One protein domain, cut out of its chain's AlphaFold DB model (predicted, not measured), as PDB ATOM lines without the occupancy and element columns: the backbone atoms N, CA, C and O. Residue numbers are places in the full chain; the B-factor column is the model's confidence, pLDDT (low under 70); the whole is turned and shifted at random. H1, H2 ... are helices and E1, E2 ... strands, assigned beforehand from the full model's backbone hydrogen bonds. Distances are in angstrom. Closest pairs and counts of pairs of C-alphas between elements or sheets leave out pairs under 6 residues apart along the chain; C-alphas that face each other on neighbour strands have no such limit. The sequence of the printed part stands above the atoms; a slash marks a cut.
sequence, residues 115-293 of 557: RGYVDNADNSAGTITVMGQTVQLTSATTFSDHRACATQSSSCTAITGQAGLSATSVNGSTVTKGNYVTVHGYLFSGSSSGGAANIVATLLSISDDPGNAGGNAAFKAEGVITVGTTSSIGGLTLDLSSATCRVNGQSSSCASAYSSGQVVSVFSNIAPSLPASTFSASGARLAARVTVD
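This is residues 115 to 293 of the 557 residues of an uncharacterized protein of Burkholderiales bacterium (UniProt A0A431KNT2). Two lobes of strands stand side by side: a small closed barrel, ringed by E1, E2, E3, E8 and E7 with E4 added beside E8, and a strongly twisted sheet folded back on itself, E13, E12, E16 and E14 facing E10, E11 and E15 with E9 as hinge. The hairpin E5 and E6 lies off the barrel's side, and tiny H1 lies beyond E4, away from the folded sheet. The printed part has 179 residues, with E1 to E4, H1, then E5 to E16; the class is mostly strand, with under half of the residues in named elements. The folded sheet runs E13, E12, E16, E14, E9, E10, E11, E15; it and the barrel are mixed. The whole is compact, radius of gyration of the C-alphas 16.2 A, spanning 50 by 37 by 34 A.

Find C-alpha 115 at (483.454, 30.631, 631.741); E1, residues 115 to 122, runs 18.5 A from there and bends by 61 degrees at 119. Next come E2, 127 to 130, E3, 133 to 136, E4, 142 to 145, H1, 148 to 151, E5, 169 to 171, and E6, 174 to 176. From C-alpha 180 at (477.941, 35.783, 632.469), E7, 180 to 189, runs 24.7 A; E8, 199 to 207, runs 19.5 A and E9, 219 to 226, 19.4 A. Then look for E10, 231 to 233, E11, 236 to 239, E12, 244 to 247, E13, 250 to 252, E14, 263 to 268 and 17.2 A long, E15, 278 to 280, and E16, 283 to 286, ending at (496.883, 20.082, 629.244).

In the barrel, E1, E2 and E3 form a meander, each strand the antiparallel neighbour of the one before; look at N 119 and O 129, 2.8 A, and N 128 and O 135, 2.9 A. E3 and E8 are parallel, N 136 and O 199 at 2.8 A. The hairpin E7 and E8 has N 182 and O 205 at 2.8 A, and antiparallel E7 and E1 close the ring, N 181 and O 116 at 2.8 A. H1, too short for an O i to N i+4 pair, has 0 of 1 O i to N i+3 pairs within range. Between the lobes, the closest C-alphas of E1 and E9 are Arg 115 and Lys 220, 4.7 A. E9, E10 and E11 form another meander, with N 226 and O 232 at 2.8 A and N 238 and O 231 at 2.8 A.

The C-alphas farthest apart, Ser 155 and Ser 256, are 50.3 A apart. The printed part has no cut; the links H1 to E5 and E8 to E9 are long. Confidence is under 70 at residues 138 to 140, 153 to 155, 189 to 197, 212 to 214 and 289.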
ATOM      1  N   ARG A 115     483.898  29.546 630.855       94.50
ATOM      2  CA  ARG A 115     483.454  30.631 631.741       94.50
ATOM      3  C   ARG A 115     483.593  31.960 631.014       94.50
ATOM      4  O   ARG A 115     484.688  32.286 630.557       94.50
ATOM      5  N   GLY A 116     482.507  32.711 630.886       95.50
ATOM      6  CA  GLY A 116     482.518  33.987 630.175       95.50
ATOM      7  C   GLY A 116     481.126  34.511 629.858       95.50
ATOM      8  O   GLY A 116     480.124  34.005 630.356       95.50
ATOM      9  N   TYR A 117     481.062  35.549 629.026       96.94
ATOM     10  CA  TYR A 117     479.786  36.115 628.596       96.94
ATOM     11  C   TYR A 117     479.164  35.279 627.473       96.94
ATOM     12  O   TYR A 117     479.873  34.714 626.641       96.94
ATOM     13  N   VAL A 118     477.833  35.242 627.424       97.12
ATOM     14  CA  VAL A 118     477.092  34.728 626.272       97.12
ATOM     15  C   VAL A 118     477.328  35.681 625.102       97.12
ATOM     16  O   VAL A 118     476.856  36.817 625.103       97.12
ATOM     17  N   ASP A 119     478.092  35.236 624.113       94.69
ATOM     18  CA  ASP A 119     478.437  35.992 622.908       94.69
ATOM     19  C   ASP A 119     477.296  35.964 621.883       94.69
ATOM     20  O   ASP A 119     477.015  36.964 621.229       94.69
ATOM     21  N   ASN A 120     476.615  34.822 621.768       94.12
ATOM     22  CA  ASN A 120     475.485  34.611 620.866       94.12
ATOM     23  C   ASN A 120     474.484  33.623 621.481       94.12
ATOM     24  O   ASN A 120     474.884  32.727 622.224       94.12
ATOM     25  N   ALA A 121     473.201  33.756 621.143       92.81
ATOM     26  CA  ALA A 121     472.153  32.819 621.535       92.81
ATOM     27  C   ALA A 121     471.175  32.596 620.373       92.81
ATOM     28  O   ALA A 121     470.409  33.487 620.011       92.81
ATOM     29  N   ASP A 122     471.183  31.389 619.814       89.50
ATOM     30  CA  ASP A 122     470.245  30.946 618.784       89.50
ATOM     31  C   ASP A 122     469.219  29.997 619.412       89.50
ATOM     32  O   ASP A 122     469.490  28.817 619.649       89.50
ATOM     33  N   ASN A 123     468.034  30.532 619.711       84.38
ATOM     34  CA  ASN A 123     466.932  29.768 620.304       84.38
ATOM     35  C   ASN A 123     466.317  28.750 619.333       84.38
ATOM     36  O   ASN A 123     465.650  27.823 619.779       84.38
ATOM     37  N   SER A 124     466.512  28.917 618.021       83.00
ATOM     38  CA  SER A 124     465.980  27.980 617.024       83.00
ATOM     39  C   SER A 124     466.880  26.753 616.908       83.00
ATOM     40  O   SER A 124     466.384  25.635 616.798       83.00
ATOM     41  N   ALA A 125     468.196  26.962 616.969       77.81
ATOM     42  CA  ALA A 125     469.185  25.886 616.993       77.81
ATOM     43  C   ALA A 125     469.388  25.276 618.395       77.81
ATOM     44  O   ALA A 125     470.001  24.217 618.528       77.81
ATOM     45  N   GLY A 126     468.899  25.931 619.454       82.25
ATOM     46  CA  GLY A 126     469.146  25.510 620.834       82.25
ATOM     47  C   GLY A 126     470.607  25.692 621.257       82.25
ATOM     48  O   GLY A 126     471.107  24.948 622.095       82.25
ATOM     49  N   THR A 127     471.326  26.638 620.645       89.44
ATOM     50  CA  THR A 127     472.766  26.830 620.876       89.44
ATOM     51  C   THR A 127     473.080  28.204 621.437       89.44
ATOM     52  O   THR A 127     472.467  29.200 621.047       89.44
ATOM     53  N   ILE A 128     474.109  28.280 622.272       94.19
ATOM     54  CA  ILE A 128     474.749  29.537 622.666       94.19
ATOM     55  C   ILE A 128     476.224  29.525 622.269       94.19
ATOM     56  O   ILE A 128     476.798  28.478 621.980       94.19
ATOM     57  N   THR A 129     476.856  30.692 622.233       94.19
ATOM     58  CA  THR A 129     478.312  30.813 622.099       94.19
ATOM     59  C   THR A 129     478.875  31.468 623.346       94.19
ATOM     60  O   THR A 129     478.356  32.496 623.773       94.19
ATOM     61  N   VAL A 130     479.909  30.868 623.931       95.31
ATOM     62  CA  VAL A 130     480.605  31.383 625.117       95.31
ATOM     63  C   VAL A 130     482.098  31.210 624.893       95.31
ATOM     64  O   VAL A 130     482.551  30.092 624.647       95.31
ATOM     65  N   MET A 131     482.872  32.294 624.980       94.31
ATOM     66  CA  MET A 131     484.332  32.247 624.799       94.31
ATOM     67  C   MET A 131     484.720  31.597 623.461       94.31
ATOM     68  O   MET A 131     485.597  30.740 623.409       94.31
ATOM     69  N   GLY A 132     484.011  31.942 622.380       90.62
ATOM     70  CA  GLY A 132     484.228  31.382 621.039       90.62
ATOM     71  C   GLY A 132     483.889  29.890 620.881       90.62
ATOM     72  O   GLY A 132     484.168  29.315 619.829       90.62
ATOM     73  N   GLN A 133     483.287  29.256 621.890       91.56
ATOM     74  CA  GLN A 133     482.836  27.864 621.846       91.56
ATOM     75  C   GLN A 133     481.328  27.800 621.621       91.56
ATOM     76  O   GLN A 133     480.573  28.500 622.296       91.56
ATOM     77  N   THR A 134     480.885  26.953 620.696       90.50
ATOM     78  CA  THR A 134     479.466  26.701 620.438       90.50
ATOM     79  C   THR A 134     478.976  25.612 621.388       90.50
ATOM     80  O   THR A 134     479.448  24.475 621.359       90.50
ATOM     81  N   VAL A 135     478.020  25.975 622.234       90.62
ATOM     82  CA  VAL A 135     477.450  25.133 623.283       90.62
ATOM     83  C   VAL A 135     476.036  24.741 622.879       90.62
ATOM     84  O   VAL A 135     475.179  25.610 622.706       90.62
ATOM     85  N   GLN A 136     475.778  23.443 622.761       86.00
ATOM     86  CA  GLN A 136     474.431  22.920 622.594       86.00
ATOM     87  C   GLN A 136     473.723  22.844 623.948       86.00
ATOM     88  O   GLN A 136     474.233  22.246 624.899       86.00
ATOM     89  N   LEU A 137     472.519  23.403 624.000       82.00
ATOM     90  CA  LEU A 137     471.574  23.246 625.095       82.00
ATOM     91  C   LEU A 137     470.514  22.223 624.674       82.00
ATOM     92  O   LEU A 137     470.074  22.191 623.521       82.00
ATOM     93  N   THR A 138     470.118  21.365 625.608       69.94
ATOM     94  CA  THR A 138     469.088  20.339 625.400       69.94
ATOM     95  C   THR A 138     468.005  20.470 626.463       69.94
ATOM     96  O   THR A 138     468.143  21.232 627.420       69.94
ATOM     97  N   SER A 139     466.938  19.680 626.354       64.62
ATOM     98  CA  SER A 139     465.911  19.605 627.399       64.62
ATOM     99  C   SER A 139     466.430  19.067 628.741       64.62
ATOM    100  O   SER A 139     465.709  19.152 629.728       64.62
ATOM    101  N   ALA A 140     467.638  18.494 628.788       63.44
ATOM    102  CA  ALA A 140     468.270  18.025 630.020       63.44
ATOM    103  C   ALA A 140     469.355  18.970 630.554       63.44
ATOM    104  O   ALA A 140     469.981  18.652 631.561       63.44
ATOM    105  N   THR A 141     469.609  20.102 629.891       70.44
ATOM    106  CA  THR A 141     470.522  21.104 630.436       70.44
ATOM    107  C   THR A 141     469.850  21.789 631.624       70.44
ATOM    108  O   THR A 141     468.837  22.468 631.460       70.44
ATOM    109  N   THR A 142     470.416  21.626 632.816       76.94
ATOM    110  CA  THR A 142     469.967  22.333 634.019       76.94
ATOM    111  C   THR A 142     470.394  23.799 633.950       76.94
ATOM    112  O   THR A 142     471.486  24.110 633.474       76.94
ATOM    113  N   PHE A 143     469.551  24.703 634.446       79.81
ATOM    114  CA  PHE A 143     469.869  26.123 634.602       79.81
ATOM    115  C   PHE A 143     469.894  26.467 636.087       79.81
ATOM    116  O   PHE A 143     468.949  26.148 636.808       79.81
ATOM    117  N   SER A 144     470.965  27.121 636.525       80.69
ATOM    118  CA  SER A 144     471.160  27.531 637.917       80.69
ATOM    119  C   SER A 144     471.495  29.016 637.954       80.69
ATOM    120  O   SER A 144     472.481  29.439 637.355       80.69
ATOM    121  N   ASP A 145     470.644  29.836 638.569       85.88
ATOM    122  CA  ASP A 145     470.770  31.297 638.541       85.88
ATOM    123  C   ASP A 145     471.248  31.838 639.891       85.88
ATOM    124  O   ASP A 145     470.472  31.990 640.836       85.88
ATOM    125  N   HIS A 146     472.539  32.156 639.957       86.56
ATOM    126  CA  HIS A 146     473.224  32.684 641.141       86.56
ATOM    127  C   HIS A 146     473.380  34.194 641.136       86.56
ATOM    128  O   HIS A 146     474.051  34.744 642.012       86.56
ATOM    129  N   ARG A 147     472.790  34.894 640.163       89.88
ATOM    130  CA  ARG A 147     472.810  36.358 640.174       89.88
ATOM    131  C   ARG A 147     472.228  36.839 641.494       89.88
ATOM    132  O   ARG A 147     471.168  36.371 641.916       89.88
ATOM    133  N   ALA A 148     472.877  37.815 642.123       86.88
ATOM    134  CA  ALA A 148     472.439  38.376 643.397       86.88
ATOM    135  C   ALA A 148     470.973  38.818 643.339       86.88
ATOM    136  O   ALA A 148     470.251  38.747 644.333       86.88
ATOM    137  N   CYS A 149     470.516  39.235 642.152       84.06
ATOM    138  CA  CYS A 149     469.144  39.655 641.973       84.06
ATOM    139  C   CYS A 149     468.121  38.514 642.146       84.06
ATOM    140  O   CYS A 149     467.044  38.764 642.693       84.06
ATOM    141  N   ALA A 150     468.471  37.293 641.730       76.88
ATOM    142  CA  ALA A 150     467.624  36.104 641.779       76.88
ATOM    143  C   ALA A 150     467.682  35.407 643.148       76.88
ATOM    144  O   ALA A 150     466.671  34.895 643.624       76.88
ATOM    145  N   THR A 151     468.838  35.436 643.818       75.69
ATOM    146  CA  THR A 151     469.056  34.750 645.105       75.69
ATOM    147  C   THR A 151     468.629  35.568 646.329       75.69
ATOM    148  O   THR A 151     468.402  34.998 647.394       75.69
ATOM    149  N   GLN A 152     468.472  36.892 646.197       71.25
ATOM    150  CA  GLN A 152     468.112  37.796 647.303       71.25
ATOM    151  C   GLN A 152     466.699  38.404 647.192       71.25
ATOM    152  O   GLN A 152     466.434  39.460 647.767       71.25
ATOM    153  N   SER A 153     465.778  37.758 646.462       56.62
ATOM    154  CA  SER A 153     464.374  38.197 646.308       56.62
ATOM    155  C   SER A 153     464.218  39.634 645.787       56.62
ATOM    156  O   SER A 153     463.358  40.388 646.248       56.62
ATOM    157  N   SER A 154     465.055  40.033 644.826       58.75
ATOM    158  CA  SER A 154     464.937  41.331 644.153       58.75
ATOM    159  C   SER A 154     464.298  41.192 642.762       58.75
ATOM    160  O   SER A 154     464.040  40.094 642.282       58.75
ATOM    161  N   SER A 155     463.988  42.323 642.129       65.88
ATOM    162  CA  SER A 155     463.060  42.516 641.002       65.88
ATOM    163  C   SER A 155     463.448  41.907 639.639       65.88
ATOM    164  O   SER A 155     463.058  42.459 638.610       65.88
ATOM    165  N   CYS A 156     464.232  40.829 639.586       77.50
ATOM    166  CA  CYS A 156     464.592  40.168 638.331       77.50
ATOM    167  C   CYS A 156     463.925  38.792 638.211       77.50
ATOM    168  O   CYS A 156     463.748  38.072 639.189       77.50
ATOM    169  N   THR A 157     463.541  38.423 636.992       82.06
ATOM    170  CA  THR A 157     463.059  37.072 636.695       82.06
ATOM    171  C   THR A 157     464.248  36.114 636.646       82.06
ATOM    172  O   THR A 157     465.239  36.394 635.961       82.06
ATOM    173  N   ALA A 158     464.144  34.998 637.372       79.94
ATOM    174  CA  ALA A 158     465.136  33.929 637.332       79.94
ATOM    175  C   ALA A 158     465.250  33.354 635.914       79.94
ATOM    176  O   ALA A 158     464.242  33.145 635.232       79.94
ATOM    177  N   ILE A 159     466.477  33.102 635.464       83.56
ATOM    178  CA  ILE A 159     466.737  32.479 634.166       83.56
ATOM    179  C   ILE A 159     466.650  30.966 634.341       83.56
ATOM    180  O   ILE A 159     467.548  30.338 634.888       83.56
ATOM    181  N   THR A 160     465.562  30.380 633.850       78.94
ATOM    182  CA  THR A 160     465.301  28.932 633.912       78.94
ATOM    183  C   THR A 160     465.480  28.229 632.565       78.94
ATOM    184  O   THR A 160     465.215  27.036 632.444       78.94
ATOM    185  N   GLY A 161     465.913  28.959 631.534       78.44
ATOM    186  CA  GLY A 161     466.092  28.430 630.188       78.44
ATOM    187  C   GLY A 161     466.729  29.440 629.239       78.44
ATOM    188  O   GLY A 161     466.860  30.624 629.561       78.44
ATOM    189  N   GLN A 162     467.090  28.979 628.038       87.00
ATOM    190  CA  GLN A 162     467.830  29.770 627.046       87.00
ATOM    191  C   GLN A 162     467.146  31.096 626.682       87.00
ATOM    192  O   GLN A 162     467.825  32.105 626.519       87.00
ATOM    193  N   ALA A 163     465.811  31.123 626.617       85.25
ATOM    194  CA  ALA A 163     465.050  32.327 626.279       85.25
ATOM    195  C   ALA A 163     465.238  33.485 627.281       85.25
ATOM    196  O   ALA A 163     464.978  34.635 626.938       85.25
ATOM    197  N   GLY A 164     465.684  33.193 628.510       88.44
ATOM    198  CA  GLY A 164     466.017  34.205 629.515       88.44
ATOM    199  C   GLY A 164     467.430  34.784 629.375       88.44
ATOM    200  O   GLY A 164     467.747  35.762 630.051       88.44
ATOM    201  N   LEU A 165     468.279  34.204 628.521       93.25
ATOM    202  CA  LEU A 165     469.646  34.671 628.312       93.25
ATOM    203  C   LEU A 165     469.679  35.900 627.399       93.25
ATOM    204  O   LEU A 165     469.037  35.970 626.354       93.25
ATOM    205  N   SER A 166     470.515  36.854 627.778       94.75
ATOM    206  CA  SER A 166     470.903  38.017 626.997       94.75
ATOM    207  C   SER A 166     472.258  37.740 626.360       94.75
ATOM    208  O   SER A 166     473.238  37.497 627.064       94.75
ATOM    209  N   ALA A 167     472.316  37.778 625.031       95.69
ATOM    210  CA  ALA A 167     473.571  37.709 624.298       95.69
ATOM    211  C   ALA A 167     474.263  39.078 624.258       95.69
ATOM    212  O   ALA A 167     473.626  40.130 624.351       95.69
ATOM    213  N   THR A 168     475.580  39.048 624.096       95.88
ATOM    214  CA  THR A 168     476.401  40.232 623.877       95.88
ATOM    215  C   THR A 168     475.954  40.929 622.597       95.88
ATOM    216  O   THR A 168     475.785  40.303 621.554       95.88
ATOM    217  N   SER A 169     475.775  42.244 622.671       94.25
ATOM    218  CA  SER A 169     475.360  43.062 621.534       94.25
ATOM    219  C   SER A 169     476.391  44.143 621.256       94.25
ATOM    220  O   SER A 169     476.883  44.803 622.174       94.25
ATOM    221  N   VAL A 170     476.710  44.326 619.977       92.25
ATOM    222  CA  VAL A 170     477.595  45.388 619.498       92.25
ATOM    223  C   VAL A 170     476.778  46.343 618.646       92.25
ATOM    224  O   VAL A 170     476.225  45.956 617.618       92.25
ATOM    225  N   ASN A 171     476.717  47.605 619.062       91.31
ATOM    226  CA  ASN A 171     476.093  48.676 618.297       91.31
ATOM    227  C   ASN A 171     477.111  49.802 618.092       91.31
ATOM    228  O   ASN A 171     477.416  50.571 619.007       91.31
ATOM    229  N   GLY A 172     477.694  49.856 616.890       88.50
ATOM    230  CA  GLY A 172     478.840  50.721 616.614       88.50
ATOM    231  C   GLY A 172     480.028  50.354 617.508       88.50
ATOM    232  O   GLY A 172     480.474  49.211 617.500       88.50
ATOM    233  N   SER A 173     480.523  51.316 618.292       87.69
ATOM    234  CA  SER A 173     481.616  51.102 619.258       87.69
ATOM    235  C   SER A 173     481.135  50.715 620.663       87.69
ATOM    236  O   SER A 173     481.961  50.496 621.548       87.69
ATOM    237  N   THR A 174     479.821  50.679 620.908       91.25
ATOM    238  CA  THR A 174     479.262  50.312 622.212       91.25
ATOM    239  C   THR A 174     479.036  48.808 622.270       91.25
ATOM    240  O   THR A 174     478.329  48.249 621.434       91.25
ATOM    241  N   VAL A 175     479.613  48.171 623.289       92.75
ATOM    242  CA  VAL A 175     479.426  46.748 623.568       92.75
ATOM    243  C   VAL A 175     478.608  46.592 624.844       92.75
ATOM    244  O   VAL A 175     479.032  47.015 625.920       92.75
ATOM    245  N   THR A 176     477.437  45.975 624.724       94.88
ATOM    246  CA  THR A 176     476.631  45.533 625.863       94.88
ATOM    247  C   THR A 176     476.950  44.072 626.129       94.88
ATOM    248  O   THR A 176     476.745  43.224 625.261       94.88
ATOM    249  N   LYS A 177     477.465  43.782 627.325       94.81
ATOM    250  CA  LYS A 177     477.802  42.423 627.761       94.81
ATOM    251  C   LYS A 177     476.542  41.564 627.868       94.81
ATOM    252  O   LYS A 177     475.532  42.027 628.399       94.81
ATOM    253  N   GLY A 178     476.626  40.326 627.393       95.25
ATOM    254  CA  GLY A 178     475.616  39.307 627.659       95.25
ATOM    255  C   GLY A 178     475.638  38.827 629.113       95.25
ATOM    256  O   GLY A 178     476.432  39.296 629.930       95.25
ATOM    257  N   ASN A 179     474.780  37.858 629.439       95.81
ATOM    258  CA  ASN A 179     474.857  37.176 630.729       95.81
ATOM    259  C   ASN A 179     476.211  36.489 630.894       95.81
ATOM    260  O   ASN A 179     476.752  35.941 629.937       95.81
ATOM    261  N   TYR A 180     476.734  36.507 632.115       96.25
ATOM    262  CA  TYR A 180     477.941  35.783 632.469       96.25
ATOM    263  C   TYR A 180     477.577  34.377 632.948       96.25
ATOM    264  O   TYR A 180     476.694  34.216 633.796       96.25
ATOM    265  N   VAL A 181     478.220  33.363 632.370       96.56
ATOM    266  CA  VAL A 181     477.870  31.957 632.576       96.56
ATOM    267  C   VAL A 181     479.098  31.071 632.772       96.56
ATOM    268  O   VAL A 181     480.166  31.317 632.208       96.56
ATOM    269  N   THR A 182     478.899  29.999 633.530       94.25
ATOM    270  CA  THR A 182     479.790  28.844 633.645       94.25
ATOM    271  C   THR A 182     479.101  27.642 633.004       94.25
ATOM    272  O   THR A 182     477.965  27.311 633.342       94.25
ATOM    273  N   VAL A 183     479.778  27.001 632.053       93.62
ATOM    274  CA  VAL A 183     479.249  25.881 631.267       93.62
ATOM    275  C   VAL A 183     479.892  24.584 631.742       93.62
ATOM    276  O   VAL A 183     481.107  24.421 631.624       93.62
ATOM    277  N   HIS A 184     479.079  23.642 632.215       88.31
ATOM    278  CA  HIS A 184     479.482  22.255 632.457       88.31
ATOM    279  C   HIS A 184     478.842  21.346 631.412       88.31
ATOM    280  O   HIS A 184     477.733  21.603 630.936       88.31
ATOM    281  N   GLY A 185     479.538  20.275 631.051       82.75
ATOM    282  CA  GLY A 185     479.085  19.366 630.013       82.75
ATOM    283  C   GLY A 185     480.190  18.424 629.573       82.75
ATOM    284  O   GLY A 185     481.139  18.177 630.313       82.75
ATOM    285  N   TYR A 186     480.076  17.932 628.347       79.19
ATOM    286  CA  TYR A 186     481.100  17.117 627.699       79.19
ATOM    287  C   TYR A 186     481.498  17.723 626.355       79.19
ATOM    288  O   TYR A 186     480.718  18.438 625.715       79.19
ATOM    289  N   LEU A 187     482.738  17.453 625.950       82.19
ATOM    290  CA  LEU A 187     483.262  17.879 624.661       82.19
ATOM    291  C   LEU A 187     482.786  16.930 623.569       82.19
ATOM    292  O   LEU A 187     482.921  15.713 623.690       82.19
ATOM    293  N   PHE A 188     482.305  17.505 622.475       76.81
ATOM    294  CA  PHE A 188     481.905  16.763 621.291       76.81
ATOM    295  C   PHE A 188     482.683  17.255 620.070       76.81
ATOM    296  O   PHE A 188     482.915  18.449 619.892       76.81
ATOM    297  N   SER A 189     483.100  16.329 619.215       69.06
ATOM    298  CA  SER A 189     483.731  16.618 617.934       69.06
ATOM    299  C   SER A 189     482.999  15.856 616.832       69.06
ATOM    300  O   SER A 189     483.193  14.653 616.616       69.06
ATOM    301  N   GLY A 190     482.119  16.572 616.130       60.16
ATOM    302  CA  GLY A 190     481.434  16.055 614.950       60.16
ATOM    303  C   GLY A 190     482.405  15.839 613.788       60.16
ATOM    304  O   GLY A 190     483.385  16.567 613.620       60.16
ATOM    305  N   SER A 191     482.122  14.849 612.937       49.47
ATOM    306  CA  SER A 191     482.860  14.694 611.680       49.47
ATOM    307  C   SER A 191     482.468  15.813 610.709       49.47
ATOM    308  O   SER A 191     481.458  15.735 610.019       49.47
ATOM    309  N   SER A 192     483.313  16.846 610.646       45.28
ATOM    310  CA  SER A 192     483.413  17.862 609.583       45.28
ATOM    311  C   SER A 192     482.188  18.746 609.296       45.28
ATOM    312  O   SER A 192     481.462  18.531 608.332       45.28
ATOM    313  N   SER A 193     482.104  19.869 610.010       38.69
ATOM    314  CA  SER A 193     481.833  21.193 609.422       38.69
ATOM    315  C   SER A 193     482.186  22.266 610.451       38.69
ATOM    316  O   SER A 193     481.763  22.173 611.602       38.69
ATOM    317  N   GLY A 194     482.983  23.267 610.066       36.81
ATOM    318  CA  GLY A 194     483.270  24.408 610.939       36.81
ATOM    319  C   GLY A 194     481.966  25.011 611.471       36.81
ATOM    320  O   GLY A 194     481.060  25.277 610.686       36.81
ATOM    321  N   GLY A 195     481.862  25.163 612.793       44.53
ATOM    322  CA  GLY A 195     480.648  25.638 613.471       44.53
ATOM    323  C   GLY A 195     479.778  24.561 614.139       44.53
ATOM    324  O   GLY A 195     478.741  24.914 614.690       44.53
ATOM    325  N   ALA A 196     480.163  23.279 614.130       51.91
ATOM    326  CA  ALA A 196     479.502  22.263 614.958       51.91
ATOM    327  C   ALA A 196     479.727  22.543 616.458       51.91
ATOM    328  O   ALA A 196     480.836  22.919 616.848       51.91
ATOM    329  N   ALA A 197     478.689  22.358 617.284       55.19
ATOM    330  CA  ALA A 197     478.792  22.493 618.734       55.19
ATOM    331  C   ALA A 197     479.940  21.629 619.260       55.19
ATOM    332  O   ALA A 197     479.991  20.428 619.002       55.19
ATOM    333  N   ASN A 198     480.872  22.256 619.971       76.12
ATOM    334  CA  ASN A 198     482.019  21.574 620.556       76.12
ATOM    335  C   ASN A 198     481.796  21.224 622.036       76.12
ATOM    336  O   ASN A 198     482.624  20.540 622.634       76.12
ATOM    337  N   ILE A 199     480.670  21.672 622.608       85.19
ATOM    338  CA  ILE A 199     480.212  21.357 623.962       85.19
ATOM    339  C   ILE A 199     478.727  20.990 623.912       85.19
ATOM    340  O   ILE A 199     477.938  21.720 623.312       85.19
ATOM    341  N   VAL A 200     478.324  19.930 624.614       82.50
ATOM    342  CA  VAL A 200     476.918  19.708 624.983       82.50
ATOM    343  C   VAL A 200     476.767  19.927 626.485       82.50
ATOM    344  O   VAL A 200     477.426  19.262 627.286       82.50
ATOM    345  N   ALA A 201     475.931  20.891 626.868       83.25
ATOM    346  CA  ALA A 201     475.827  21.336 628.251       83.25
ATOM    347  C   ALA A 201     474.914  20.438 629.093       83.25
ATOM    348  O   ALA A 201     473.780  20.135 628.713       83.25
ATOM    349  N   THR A 202     475.381  20.097 630.288       75.94
ATOM    350  CA  THR A 202     474.597  19.430 631.337       75.94
ATOM    351  C   THR A 202     474.125  20.420 632.397       75.94
ATOM    352  O   THR A 202     473.022  20.274 632.916       75.94
ATOM    353  N   LEU A 203     474.910  21.466 632.663       81.69
ATOM    354  CA  LEU A 203     474.542  22.587 633.522       81.69
ATOM    355  C   LEU A 203     475.044  23.893 632.913       81.69
ATOM    356  O   LEU A 203     476.205  24.012 632.512       81.69
ATOM    357  N   LEU A 204     474.162  24.886 632.904       90.50
ATOM    358  CA  LEU A 204     474.497  26.278 632.674       90.50
ATOM    359  C   LEU A 204     474.251  27.057 633.968       90.50
ATOM    360  O   LEU A 204     473.106  27.292 634.355       90.50
ATOM    361  N   SER A 205     475.334  27.452 634.633       92.25
ATOM    362  CA  SER A 205     475.278  28.285 635.831       92.25
ATOM    363  C   SER A 205     475.428  29.752 635.433       92.25
ATOM    364  O   SER A 205     476.373  30.118 634.735       92.25
ATOM    365  N   ILE A 206     474.473  30.591 635.822       94.50
ATOM    366  CA  ILE A 206     474.438  32.024 635.546       94.50
ATOM    367  C   ILE A 206     474.876  32.752 636.807       94.50
ATOM    368  O   ILE A 206     474.418  32.451 637.905       94.50
ATOM    369  N   SER A 207     475.760  33.732 636.670       92.38
ATOM    370  CA  SER A 207     476.243  34.522 637.803       92.38
ATOM    371  C   SER A 207     476.366  35.991 637.425       92.38
ATOM    372  O   SER A 207     476.251  36.366 636.254       92.38
ATOM    373  N   ASP A 208     476.576  36.838 638.427       91.81
ATOM    374  CA  ASP A 208     476.909  38.234 638.177       91.81
ATOM    375  C   ASP A 208     478.279  38.352 637.498       91.81
ATOM    376  O   ASP A 208     479.157  37.502 637.660       91.81
ATOM    377  N   ASP A 209     478.454  39.428 636.730       89.81
ATOM    378  CA  ASP A 209     479.736  39.758 636.110       89.81
ATOM    379  C   ASP A 209     480.824  39.836 637.200       89.81
ATOM    380  O   ASP A 209     480.703  40.662 638.113       89.81
ATOM    381  N   PRO A 210     481.893  39.020 637.121       86.25
ATOM    382  CA  PRO A 210     482.926  38.992 638.152       86.25
ATOM    383  C   PRO A 210     483.702  40.312 638.258       86.25
ATOM    384  O   PRO A 210     484.396  40.540 639.255       86.25
ATOM    385  N   GLY A 211     483.620  41.190 637.248       81.25
ATOM    386  CA  GLY A 211     484.363  42.446 637.207       81.25
ATOM    387  C   GLY A 211     485.854  42.226 637.487       81.25
ATOM    388  O   GLY A 211     486.464  41.286 636.984       81.25
ATOM    389  N   ASN A 212     486.437  43.068 638.344       67.38
ATOM    390  CA  ASN A 212     487.833  42.929 638.782       67.38
ATOM    391  C   ASN A 212     488.009  41.968 639.978       67.38
ATOM    392  O   ASN A 212     489.128  41.806 640.459       67.38
ATOM    393  N   ALA A 213     486.924  41.387 640.498       62.94
ATOM    394  CA  ALA A 213     486.936  40.489 641.654       62.94
ATOM    395  C   ALA A 213     487.032  39.005 641.257       62.94
ATOM    396  O   ALA A 213     487.101  38.137 642.126       62.94
ATOM    397  N   GLY A 214     487.050  38.706 639.954       62.19
ATOM    398  CA  GLY A 214     487.243  37.357 639.449       62.19
ATOM    399  C   GLY A 214     488.606  36.793 639.851       62.19
ATOM    400  O   GLY A 214     489.637  37.445 639.682       62.19
ATOM    401  N   GLY A 215     488.618  35.567 640.381       75.50
ATOM    402  CA  GLY A 215     489.855  34.824 640.624       75.50
ATOM    403  C   GLY A 215     490.656  34.582 639.335       75.50
ATOM    404  O   GLY A 215     490.242  34.947 638.236       75.50
ATOM    405  N   ASN A 216     491.803  33.909 639.450       78.69
ATOM    406  CA  ASN A 216     492.748  33.717 638.335       78.69
ATOM    407  C   ASN A 216     492.163  33.022 637.085       78.69
ATOM    408  O   ASN A 216     492.765  33.111 636.019       78.69
ATOM    409  N   ALA A 217     491.015  32.350 637.207       86.94
ATOM    410  CA  ALA A 217     490.312  31.669 636.122       86.94
ATOM    411  C   ALA A 217     488.876  32.190 635.925       86.94
ATOM    412  O   ALA A 217     487.963  31.405 635.680       86.94
ATOM    413  N   ALA A 218     488.667  33.506 636.067       90.81
ATOM    414  CA  ALA A 218     487.372  34.131 635.798       90.81
ATOM    415  C   ALA A 218     486.899  33.799 634.373       90.81
ATOM    416  O   ALA A 218     485.839  33.226 634.187       90.81
ATOM    417  N   PHE A 219     487.730  34.032 633.364       93.56
ATOM    418  CA  PHE A 219     487.427  33.674 631.983       93.56
ATOM    419  C   PHE A 219     488.155  32.390 631.615       93.56
ATOM    420  O   PHE A 219     489.352  32.256 631.887       93.56
ATOM    421  N   LYS A 220     487.446  31.448 630.990       93.38
ATOM    422  CA  LYS A 220     487.984  30.131 630.640       93.38
ATOM    423  C   LYS A 220     487.411  29.608 629.328       93.38
ATOM    424  O   LYS A 220     486.210  29.711 629.089       93.38
ATOM    425  N   ALA A 221     488.263  28.948 628.549       93.75
ATOM    426  CA  ALA A 221     487.859  28.014 627.508       93.75
ATOM    427  C   ALA A 221     488.634  26.699 627.667       93.75
ATOM    428  O   ALA A 221     489.846  26.707 627.873       93.75
ATOM    429  N   GLU A 222     487.951  25.568 627.571       92.12
ATOM    430  CA  GLU A 222     488.553  24.240 627.568       92.12
ATOM    431  C   GLU A 222     487.997  23.433 626.407       92.12
ATOM    432  O   GLU A 222     486.789  23.289 626.260       92.12
ATOM    433  N   GLY A 223     488.889  22.920 625.568       90.19
ATOM    434  CA  GLY A 223     488.489  22.196 624.374       90.19
ATOM    435  C   GLY A 223     489.674  21.701 623.563       90.19
ATOM    436  O   GLY A 223     490.833  21.835 623.964       90.19
ATOM    437  N   VAL A 224     489.373  21.109 622.407       87.94
ATOM    438  CA  VAL A 224     490.391  20.604 621.482       87.94
ATOM    439  C   VAL A 224     491.165  21.771 620.881       87.94
ATOM    440  O   VAL A 224     490.599  22.610 620.179       87.94
ATOM    441  N   ILE A 225     492.472  21.807 621.135       89.44
ATOM    442  CA  ILE A 225     493.355  22.828 620.588       89.44
ATOM    443  C   ILE A 225     493.709  22.502 619.136       89.44
ATOM    444  O   ILE A 225     494.085  21.376 618.801       89.44
ATOM    445  N   THR A 226     493.640  23.511 618.277       89.56
ATOM    446  CA  THR A 226     494.287  23.509 616.965       89.56
ATOM    447  C   THR A 226     495.548  24.350 617.065       89.56
ATOM    448  O   THR A 226     495.487  25.515 617.453       89.56
ATOM    449  N   VAL A 227     496.704  23.761 616.755       87.06
ATOM    450  CA  VAL A 227     498.002  24.446 616.828       87.06
ATOM    451  C   VAL A 227     498.445  24.821 615.417       87.06
ATOM    452  O   VAL A 227     498.561  23.957 614.551       87.06
ATOM    453  N   GLY A 228     498.694  26.109 615.192       82.88
ATOM    454  CA  GLY A 228     499.141  26.665 613.916       82.88
ATOM    455  C   GLY A 228     500.007  27.904 614.129       82.88
ATOM    456  O   GLY A 228     500.720  28.000 615.124       82.88
ATOM    457  N   THR A 229     499.934  28.880 613.222       82.62
ATOM    458  CA  THR A 229     500.554  30.206 613.437       82.62
ATOM    459  C   THR A 229     499.920  30.950 614.611       82.62
ATOM    460  O   THR A 229     500.595  31.691 615.317       82.62
ATOM    461  N   THR A 230     498.627  30.725 614.819       83.06
ATOM    462  CA  THR A 230     497.853  31.133 615.990       83.06
ATOM    463  C   THR A 230     497.114  29.902 616.488       83.06
ATOM    464  O   THR A 230     496.470  29.216 615.693       83.06
ATOM    465  N   SER A 231     497.225  29.596 617.778       90.75
ATOM    466  CA  SER A 231     496.485  28.482 618.374       90.75
ATOM    467  C   SER A 231     495.018  28.863 618.564       90.75
ATOM    468  O   SER A 231     494.720  30.029 618.817       90.75
ATOM    469  N   SER A 232     494.100  27.905 618.473       91.69
ATOM    470  CA  SER A 232     492.673  28.149 618.716       91.69
ATOM    471  C   SER A 232     491.985  26.995 619.438       91.69
ATOM    472  O   SER A 232     492.432  25.850 619.367       91.69
ATOM    473  N   ILE A 233     490.884  27.308 620.121       90.38
ATOM    474  CA  ILE A 233     489.909  26.346 620.651       90.38
ATOM    475  C   ILE A 233     488.538  26.777 620.132       90.38
ATOM    476  O   ILE A 233     488.107  27.902 620.382       90.38
ATOM    477  N   GLY A 234     487.860  25.907 619.381       86.88
ATOM    478  CA  GLY A 234     486.638  26.298 618.672       86.88
ATOM    479  C   GLY A 234     486.889  27.504 617.757       86.88
ATOM    480  O   GLY A 234     487.839  27.508 616.971       86.88
ATOM    481  N   GLY A 235     486.056  28.539 617.877       87.44
ATOM    482  CA  GLY A 235     486.222  29.824 617.194       87.44
ATOM    483  C   GLY A 235     487.122  30.831 617.924       87.44
ATOM    484  O   GLY A 235     487.333  31.929 617.407       87.44
ATOM    485  N   LEU A 236     487.654  30.495 619.104       91.38
ATOM    486  CA  LEU A 236     488.473  31.398 619.910       91.38
ATOM    487  C   LEU A 236     489.946  31.314 619.513       91.38
ATOM    488  O   LEU A 236     490.587  30.275 619.677       91.38
ATOM    489  N   THR A 237     490.510  32.426 619.052       93.94
ATOM    490  CA  THR A 237     491.955  32.552 618.827       93.94
ATOM    491  C   THR A 237     492.671  32.825 620.148       93.94
ATOM    492  O   THR A 237     492.245  33.669 620.934       93.94
ATOM    493  N   LEU A 238     493.779  32.132 620.391       93.19
ATOM    494  CA  LEU A 238     494.526  32.186 621.642       93.19
ATOM    495  C   LEU A 238     495.838  32.953 621.479       93.19
ATOM    496  O   LEU A 238     496.661  32.630 620.621       93.19
ATOM    497  N   ASP A 239     496.062  33.909 622.375       93.44
ATOM    498  CA  ASP A 239     497.371  34.495 622.637       93.44
ATOM    499  C   ASP A 239     497.926  33.901 623.936       93.44
ATOM    500  O   ASP A 239     497.432  34.160 625.035       93.44
ATOM    501  N   LEU A 240     498.949  33.059 623.784       92.69
ATOM    502  CA  LEU A 240     499.637  32.385 624.887       92.69
ATOM    503  C   LEU A 240     501.003  33.014 625.195       92.69
ATOM    504  O   LEU A 240     501.785  32.430 625.942       92.69
ATOM    505  N   SER A 241     501.325  34.175 624.615       91.19
ATOM    506  CA  SER A 241     502.653  34.792 624.745       91.19
ATOM    507  C   SER A 241     503.014  35.159 626.190       91.19
ATOM    508  O   SER A 241     504.178  35.058 626.578       91.19
ATOM    509  N   SER A 242     502.017  35.526 626.998       89.06
ATOM    510  CA  SER A 242     502.143  35.835 628.429       89.06
ATOM    511  C   SER A 242     501.700  34.702 629.361       89.06
ATOM    512  O   SER A 242     501.676  34.887 630.579       89.06
ATOM    513  N   ALA A 243     501.308  33.550 628.816       93.12
ATOM    514  CA  ALA A 243     500.707  32.475 629.592       93.12
ATOM    515  C   ALA A 243     501.759  31.618 630.310       93.12
ATOM    516  O   ALA A 243     502.839  31.335 629.792       93.12
ATOM    517  N   THR A 244     501.405  31.111 631.490       93.75
ATOM    518  CA  THR A 244     502.116  29.978 632.094       93.75
ATOM    519  C   THR A 244     501.510  28.677 631.576       93.75
ATOM    520  O   THR A 244     500.447  28.263 632.041       93.75
ATOM    521  N   CYS A 245     502.180  28.025 630.625       94.12
ATOM    522  CA  CYS A 245     501.726  26.750 630.071       94.12
ATOM    523  C   CYS A 245     502.207  25.565 630.906       94.12
ATOM    524  O   CYS A 245     503.371  25.495 631.302       94.12
ATOM    525  N   ARG A 246     501.311  24.610 631.163       92.44
ATOM    526  CA  ARG A 246     501.607  23.395 631.924       92.44
ATOM    527  C   ARG A 246     501.227  22.121 631.181       92.44
ATOM    528  O   ARG A 246     500.163  22.039 630.568       92.44
ATOM    529  N   VAL A 247     502.077  21.107 631.314       90.50
ATOM    530  CA  VAL A 247     501.866  19.734 630.833       90.50
ATOM    531  C   VAL A 247     502.131  18.796 632.004       90.50
ATOM    532  O   VAL A 247     503.183  18.882 632.631       90.50
ATOM    533  N   ASN A 248     501.168  17.935 632.347       86.00
ATOM    534  CA  ASN A 248     501.264  17.023 633.499       86.00
ATOM    535  C   ASN A 248     501.664  17.737 634.810       86.00
ATOM    536  O   ASN A 248     502.486  17.254 635.584       86.00
ATOM    537  N   GLY A 249     501.122  18.941 635.028       83.06
ATOM    538  CA  GLY A 249     501.396  19.767 636.210       83.06
ATOM    539  C   GLY A 249     502.732  20.523 636.199       83.06
ATOM    540  O   GLY A 249     502.924  21.390 637.048       83.06
ATOM    541  N   GLN A 250     503.620  20.265 635.235       88.44
ATOM    542  CA  GLN A 250     504.923  20.925 635.105       88.44
ATOM    543  C   GLN A 250     504.856  22.097 634.124       88.44
ATOM    544  O   GLN A 250     504.194  21.997 633.091       88.44
ATOM    545  N   SER A 251     505.551  23.195 634.428       91.69
ATOM    546  CA  SER A 251     505.671  24.334 633.510       91.69
ATOM    547  C   SER A 251     506.440  23.941 632.246       91.69
ATOM    548  O   SER A 251     507.470  23.274 632.319       91.69
ATOM    549  N   SER A 252     505.951  24.378 631.090       92.88
ATOM    550  CA  SER A 252     506.538  24.131 629.775       92.88
ATOM    551  C   SER A 252     506.460  25.391 628.912       92.88
ATOM    552  O   SER A 252     505.663  26.291 629.175       92.88
ATOM    553  N   SER A 253     507.285  25.458 627.866       92.31
ATOM    554  CA  SER A 253     507.200  26.529 626.871       92.31
ATOM    555  C   SER A 253     505.880  26.437 626.109       92.31
ATOM    556  O   SER A 253     505.600  25.413 625.486       92.31
ATOM    557  N   CYS A 254     505.097  27.518 626.094       90.62
ATOM    558  CA  CYS A 254     503.812  27.565 625.391       90.62
ATOM    559  C   CYS A 254     503.917  27.268 623.890       90.62
ATOM    560  O   CYS A 254     502.992  26.700 623.319       90.62
ATOM    561  N   ALA A 255     505.054  27.585 623.261       87.19
ATOM    562  CA  ALA A 255     505.273  27.360 621.832       87.19
ATOM    563  C   ALA A 255     505.280  25.872 621.434       87.19
ATOM    564  O   ALA A 255     505.054  25.548 620.273       87.19
ATOM    565  N   SER A 256     505.558  24.969 622.379       87.62
ATOM    566  CA  SER A 256     505.671  23.527 622.125       87.62
ATOM    567  C   SER A 256     504.958  22.668 623.172       87.62
ATOM    568  O   SER A 256     505.147  21.455 623.198       87.62
ATOM    569  N   ALA A 257     504.187  23.279 624.076       90.25
ATOM    570  CA  ALA A 257     503.523  22.567 625.166       90.25
ATOM    571  C   ALA A 257     502.394  21.653 624.671       90.25
ATOM    572  O   ALA A 257     502.114  20.641 625.310       90.25
ATOM    573  N   TYR A 258     501.762  22.004 623.548       91.44
ATOM    574  CA  TYR A 258     500.547  21.358 623.064       91.44
ATOM    575  C   TYR A 258     500.662  20.973 621.591       91.44
ATOM    576  O   TYR A 258     501.371  21.609 620.814       91.44
ATOM    577  N   SER A 259     499.939  19.927 621.212       91.06
ATOM    578  CA  SER A 259     499.785  19.446 619.840       91.06
ATOM    579  C   SER A 259     498.322  19.519 619.422       91.06
ATOM    580  O   SER A 259     497.427  19.361 620.254       91.06
ATOM    581  N   SER A 260     498.077  19.729 618.127       88.12
ATOM    582  CA  SER A 260     496.713  19.757 617.588       88.12
ATOM    583  C   SER A 260     495.968  18.463 617.925       88.12
ATOM    584  O   SER A 260     496.533  17.376 617.791       88.12
ATOM    585  N   GLY A 261     494.710  18.576 618.349       82.94
ATOM    586  CA  GLY A 261     493.886  17.435 618.763       82.94
ATOM    587  C   GLY A 261     493.922  17.131 620.266       82.94
ATOM    588  O   GLY A 261     493.113  16.338 620.735       82.94
ATOM    589  N   GLN A 262     494.817  17.757 621.037       87.44
ATOM    590  CA  GLN A 262     494.813  17.635 622.498       87.44
ATOM    591  C   GLN A 262     493.742  18.527 623.133       87.44
ATOM    592  O   GLN A 262     493.449  19.604 622.621       87.44
ATOM    593  N   VAL A 263     493.205  18.122 624.285       88.88
ATOM    594  CA  VAL A 263     492.331  18.991 625.083       88.88
ATOM    595  C   VAL A 263     493.177  19.884 625.984       88.88
ATOM    596  O   VAL A 263     494.038  19.406 626.730       88.88
ATOM    597  N   VAL A 264     492.947  21.192 625.909       91.31
ATOM    598  CA  VAL A 264     493.675  22.208 626.676       91.31
ATOM    599  C   VAL A 264     492.677  23.132 627.363       91.31
ATOM    600  O   VAL A 264     491.733  23.599 626.735       91.31
ATOM    601  N   SER A 265     492.921  23.410 628.643       92.31
ATOM    602  CA  SER A 265     492.249  24.453 629.421       92.31
ATOM    603  C   SER A 265     493.079  25.731 629.358       92.31
ATOM    604  O   SER A 265     494.271  25.706 629.674       92.31
ATOM    605  N   VAL A 266     492.470  26.839 628.946       93.75
ATOM    606  CA  VAL A 266     493.075  28.176 628.950       93.75
ATOM    607  C   VAL A 266     492.224  29.124 629.772       93.75
ATOM    608  O   VAL A 266     490.997  29.116 629.672       93.75
ATOM    609  N   PHE A 267     492.868  29.953 630.586       93.19
ATOM    610  CA  PHE A 267     492.158  30.824 631.513       93.19
ATOM    611  C   PHE A 267     492.906  32.125 631.815       93.19
ATOM    612  O   PHE A 267     494.120  32.250 631.612       93.19
ATOM    613  N   SER A 268     492.141  33.111 632.279       92.81
ATOM    614  CA  SER A 268     492.608  34.441 632.662       92.81
ATOM    615  C   SER A 268     491.635  35.088 633.643       92.81
ATOM    616  O   SER A 268     490.445  34.779 633.652       92.81
ATOM    617  N   ASN A 269     492.117  36.036 634.440       91.06
ATOM    618  CA  ASN A 269     491.257  36.947 635.197       91.06
ATOM    619  C   ASN A 269     490.809  38.167 634.370       91.06
ATOM    620  O   ASN A 269     489.968  38.937 634.825       91.06
ATOM    621  N   ILE A 270     491.365  38.359 633.169       89.75
ATOM    622  CA  ILE A 270     491.049  39.483 632.283       89.75
ATOM    623  C   ILE A 270     490.018  39.040 631.243       89.75
ATOM    624  O   ILE A 270     490.200  38.023 630.570       89.75
ATOM    625  N   ALA A 271     488.951  39.827 631.094       89.56
ATOM    626  CA  ALA A 271     487.917  39.589 630.091       89.56
ATOM    627  C   ALA A 271     488.485  39.691 628.663       89.56
ATOM    628  O   ALA A 271     489.272  40.606 628.394       89.56
ATOM    629  N   PRO A 272     488.071  38.819 627.722       91.00
ATOM    630  CA  PRO A 272     488.390  39.011 626.312       91.00
ATOM    631  C   PRO A 272     487.702  40.266 625.760       91.00
ATOM    632  O   PRO A 272     486.720  40.770 626.313       91.00
ATOM    633  N   SER A 273     488.174  40.737 624.607       88.88
ATOM    634  CA  SER A 273     487.376  41.640 623.778       88.88
ATOM    635  C   SER A 273     486.083  40.942 623.367       88.88
ATOM    636  O   SER A 273     486.124  39.777 622.975       88.88
ATOM    637  N   LEU A 274     484.963  41.657 623.421       89.88
ATOM    638  CA  LEU A 274     483.644  41.105 623.144       89.88
ATOM    639  C   LEU A 274     483.121  41.521 621.758       89.88
ATOM    640  O   LEU A 274     483.225  42.702 621.419       89.88
ATOM    641  N   PRO A 275     482.529  40.593 620.978       88.31
ATOM    642  CA  PRO A 275     482.376  39.162 621.258       88.31
ATOM    643  C   PRO A 275     483.725  38.431 621.283       88.31
ATOM    644  O   PRO A 275     484.660  38.822 620.573       88.31
ATOM    645  N   ALA A 276     483.827  37.388 622.109       88.19
ATOM    646  CA  ALA A 276     485.078  36.680 622.364       88.19
ATOM    647  C   ALA A 276     485.614  35.988 621.098       88.19
ATOM    648  O   ALA A 276     485.209  34.885 620.735       88.19
ATOM    649  N   SER A 277     486.551  36.655 620.429       89.25
ATOM    650  CA  SER A 277     487.226  36.182 619.209       89.25
ATOM    651  C   SER A 277     488.718  35.945 619.426       89.25
ATOM    652  O   SER A 277     489.296  35.021 618.855       89.25
ATOM    653  N   THR A 278     489.334  36.738 620.305       92.94
ATOM    654  CA  THR A 278     490.720  36.586 620.753       92.94
ATOM    655  C   THR A 278     490.787  36.569 622.273       92.94
ATOM    656  O   THR A 278     490.117  37.372 622.927       92.94
ATOM    657  N   PHE A 279     491.629  35.706 622.838       94.25
ATOM    658  CA  PHE A 279     491.815  35.588 624.279       94.25
ATOM    659  C   PHE A 279     493.294  35.519 624.656       94.25
ATOM    660  O   PHE A 279     493.993  34.569 624.299       94.25
ATOM    661  N   SER A 280     493.754  36.527 625.400       94.62
ATOM    662  CA  SER A 280     495.083  36.546 626.013       94.62
ATOM    663  C   SER A 280     495.031  35.816 627.350       94.62
ATOM    664  O   SER A 280     494.543  36.342 628.355       94.62
ATOM    665  N   ALA A 281     495.513  34.577 627.350       93.50
ATOM    666  CA  ALA A 281     495.499  33.735 628.535       93.50
ATOM    667  C   ALA A 281     496.667  34.087 629.468       93.50
ATOM    668  O   ALA A 281     497.789  34.350 629.028       93.50
ATOM    669  N   SER A 282     496.429  34.030 630.779       93.31
ATOM    670  CA  SER A 282     497.502  34.079 631.781       93.31
ATOM    671  C   SER A 282     497.984  32.677 632.164       93.31
ATOM    672  O   SER A 282     499.110  32.506 632.636       93.31
ATOM    673  N   GLY A 283     497.158  31.653 631.937       92.44
ATOM    674  CA  GLY A 283     497.490  30.253 632.178       92.44
ATOM    675  C   GLY A 283     496.911  29.331 631.112       92.44
ATOM    676  O   GLY A 283     495.827  29.571 630.583       92.44
ATOM    677  N   ALA A 284     497.647  28.263 630.813       93.00
ATOM    678  CA  ALA A 284     497.176  27.168 629.977       93.00
ATOM    679  C   ALA A 284     497.631  25.830 630.564       93.00
ATOM    680  O   ALA A 284     498.727  25.720 631.124       93.00
ATOM    681  N   ARG A 285     496.811  24.786 630.448       91.94
ATOM    682  CA  ARG A 285     497.130  23.459 630.978       91.94
ATOM    683  C   ARG A 285     496.563  22.355 630.099       91.94
ATOM    684  O   ARG A 285     495.421  22.426 629.662       91.94
ATOM    685  N   LEU A 286     497.357  21.305 629.890       90.75
ATOM    686  CA  LEU A 286     496.883  20.082 629.244       90.75
ATOM    687  C   LEU A 286     495.814  19.415 630.124       90.75
ATOM    688  O   LEU A 286     496.112  19.034 631.259       90.75
ATOM    689  N   ALA A 287     494.610  19.239 629.590       85.00
ATOM    690  CA  ALA A 287     493.483  18.592 630.258       85.00
ATOM    691  C   ALA A 287     493.368  17.129 629.794       85.00
ATOM    692  O   ALA A 287     492.379  16.710 629.206       85.00
ATOM    693  N   ALA A 288     494.416  16.334 630.036       73.38
ATOM    694  CA  ALA A 288     494.565  14.984 629.473       73.38
ATOM    695  C   ALA A 288     493.507  13.954 629.928       73.38
ATOM    696  O   ALA A 288     493.504  12.834 629.423       73.38
ATOM    697  N   ARG A 289     492.670  14.299 630.911       69.69
ATOM    698  CA  ARG A 289     491.617  13.428 631.455       69.69
ATOM    699  C   ARG A 289     490.252  13.671 630.818       69.69
ATOM    700  O   ARG A 289     489.411  12.785 630.869       69.69
ATOM    701  N   VAL A 290     490.067  14.826 630.183       74.75
ATOM    702  CA  VAL A 290     488.805  15.193 629.547       74.75
ATOM    703  C   VAL A 290     488.707  14.464 628.215       74.75
ATOM    704  O   VAL A 290     489.558  14.625 627.335       74.75
ATOM    705  N   THR A 291     487.684  13.628 628.078       72.75
ATOM    706  CA  THR A 291     487.409  12.898 626.843       72.75
ATOM    707  C   THR A 291     486.663  13.782 625.851       72.75
ATOM    708  O   THR A 291     485.919  14.689 626.223       72.75
ATOM    709  N   VAL A 292     486.886  13.514 624.568       75.44
ATOM    710  CA  VAL A 292     486.157  14.148 623.471       75.44
ATOM    711  C   VAL A 292     485.377  13.053 622.776       75.44
ATOM    712  O   VAL A 292     485.975  12.147 622.189       75.44
ATOM    713  N   ASP A 293     484.057  13.142 622.839       73.69
ATOM    714  CA  ASP A 293     483.199  12.224 622.109       73.69
ATOM    715  C   ASP A 293     483.281  12.564 620.623       73.69
ATOM    716  O   ASP A 293     483.140  13.720 620.219       73.69
TER     717      ASP A 293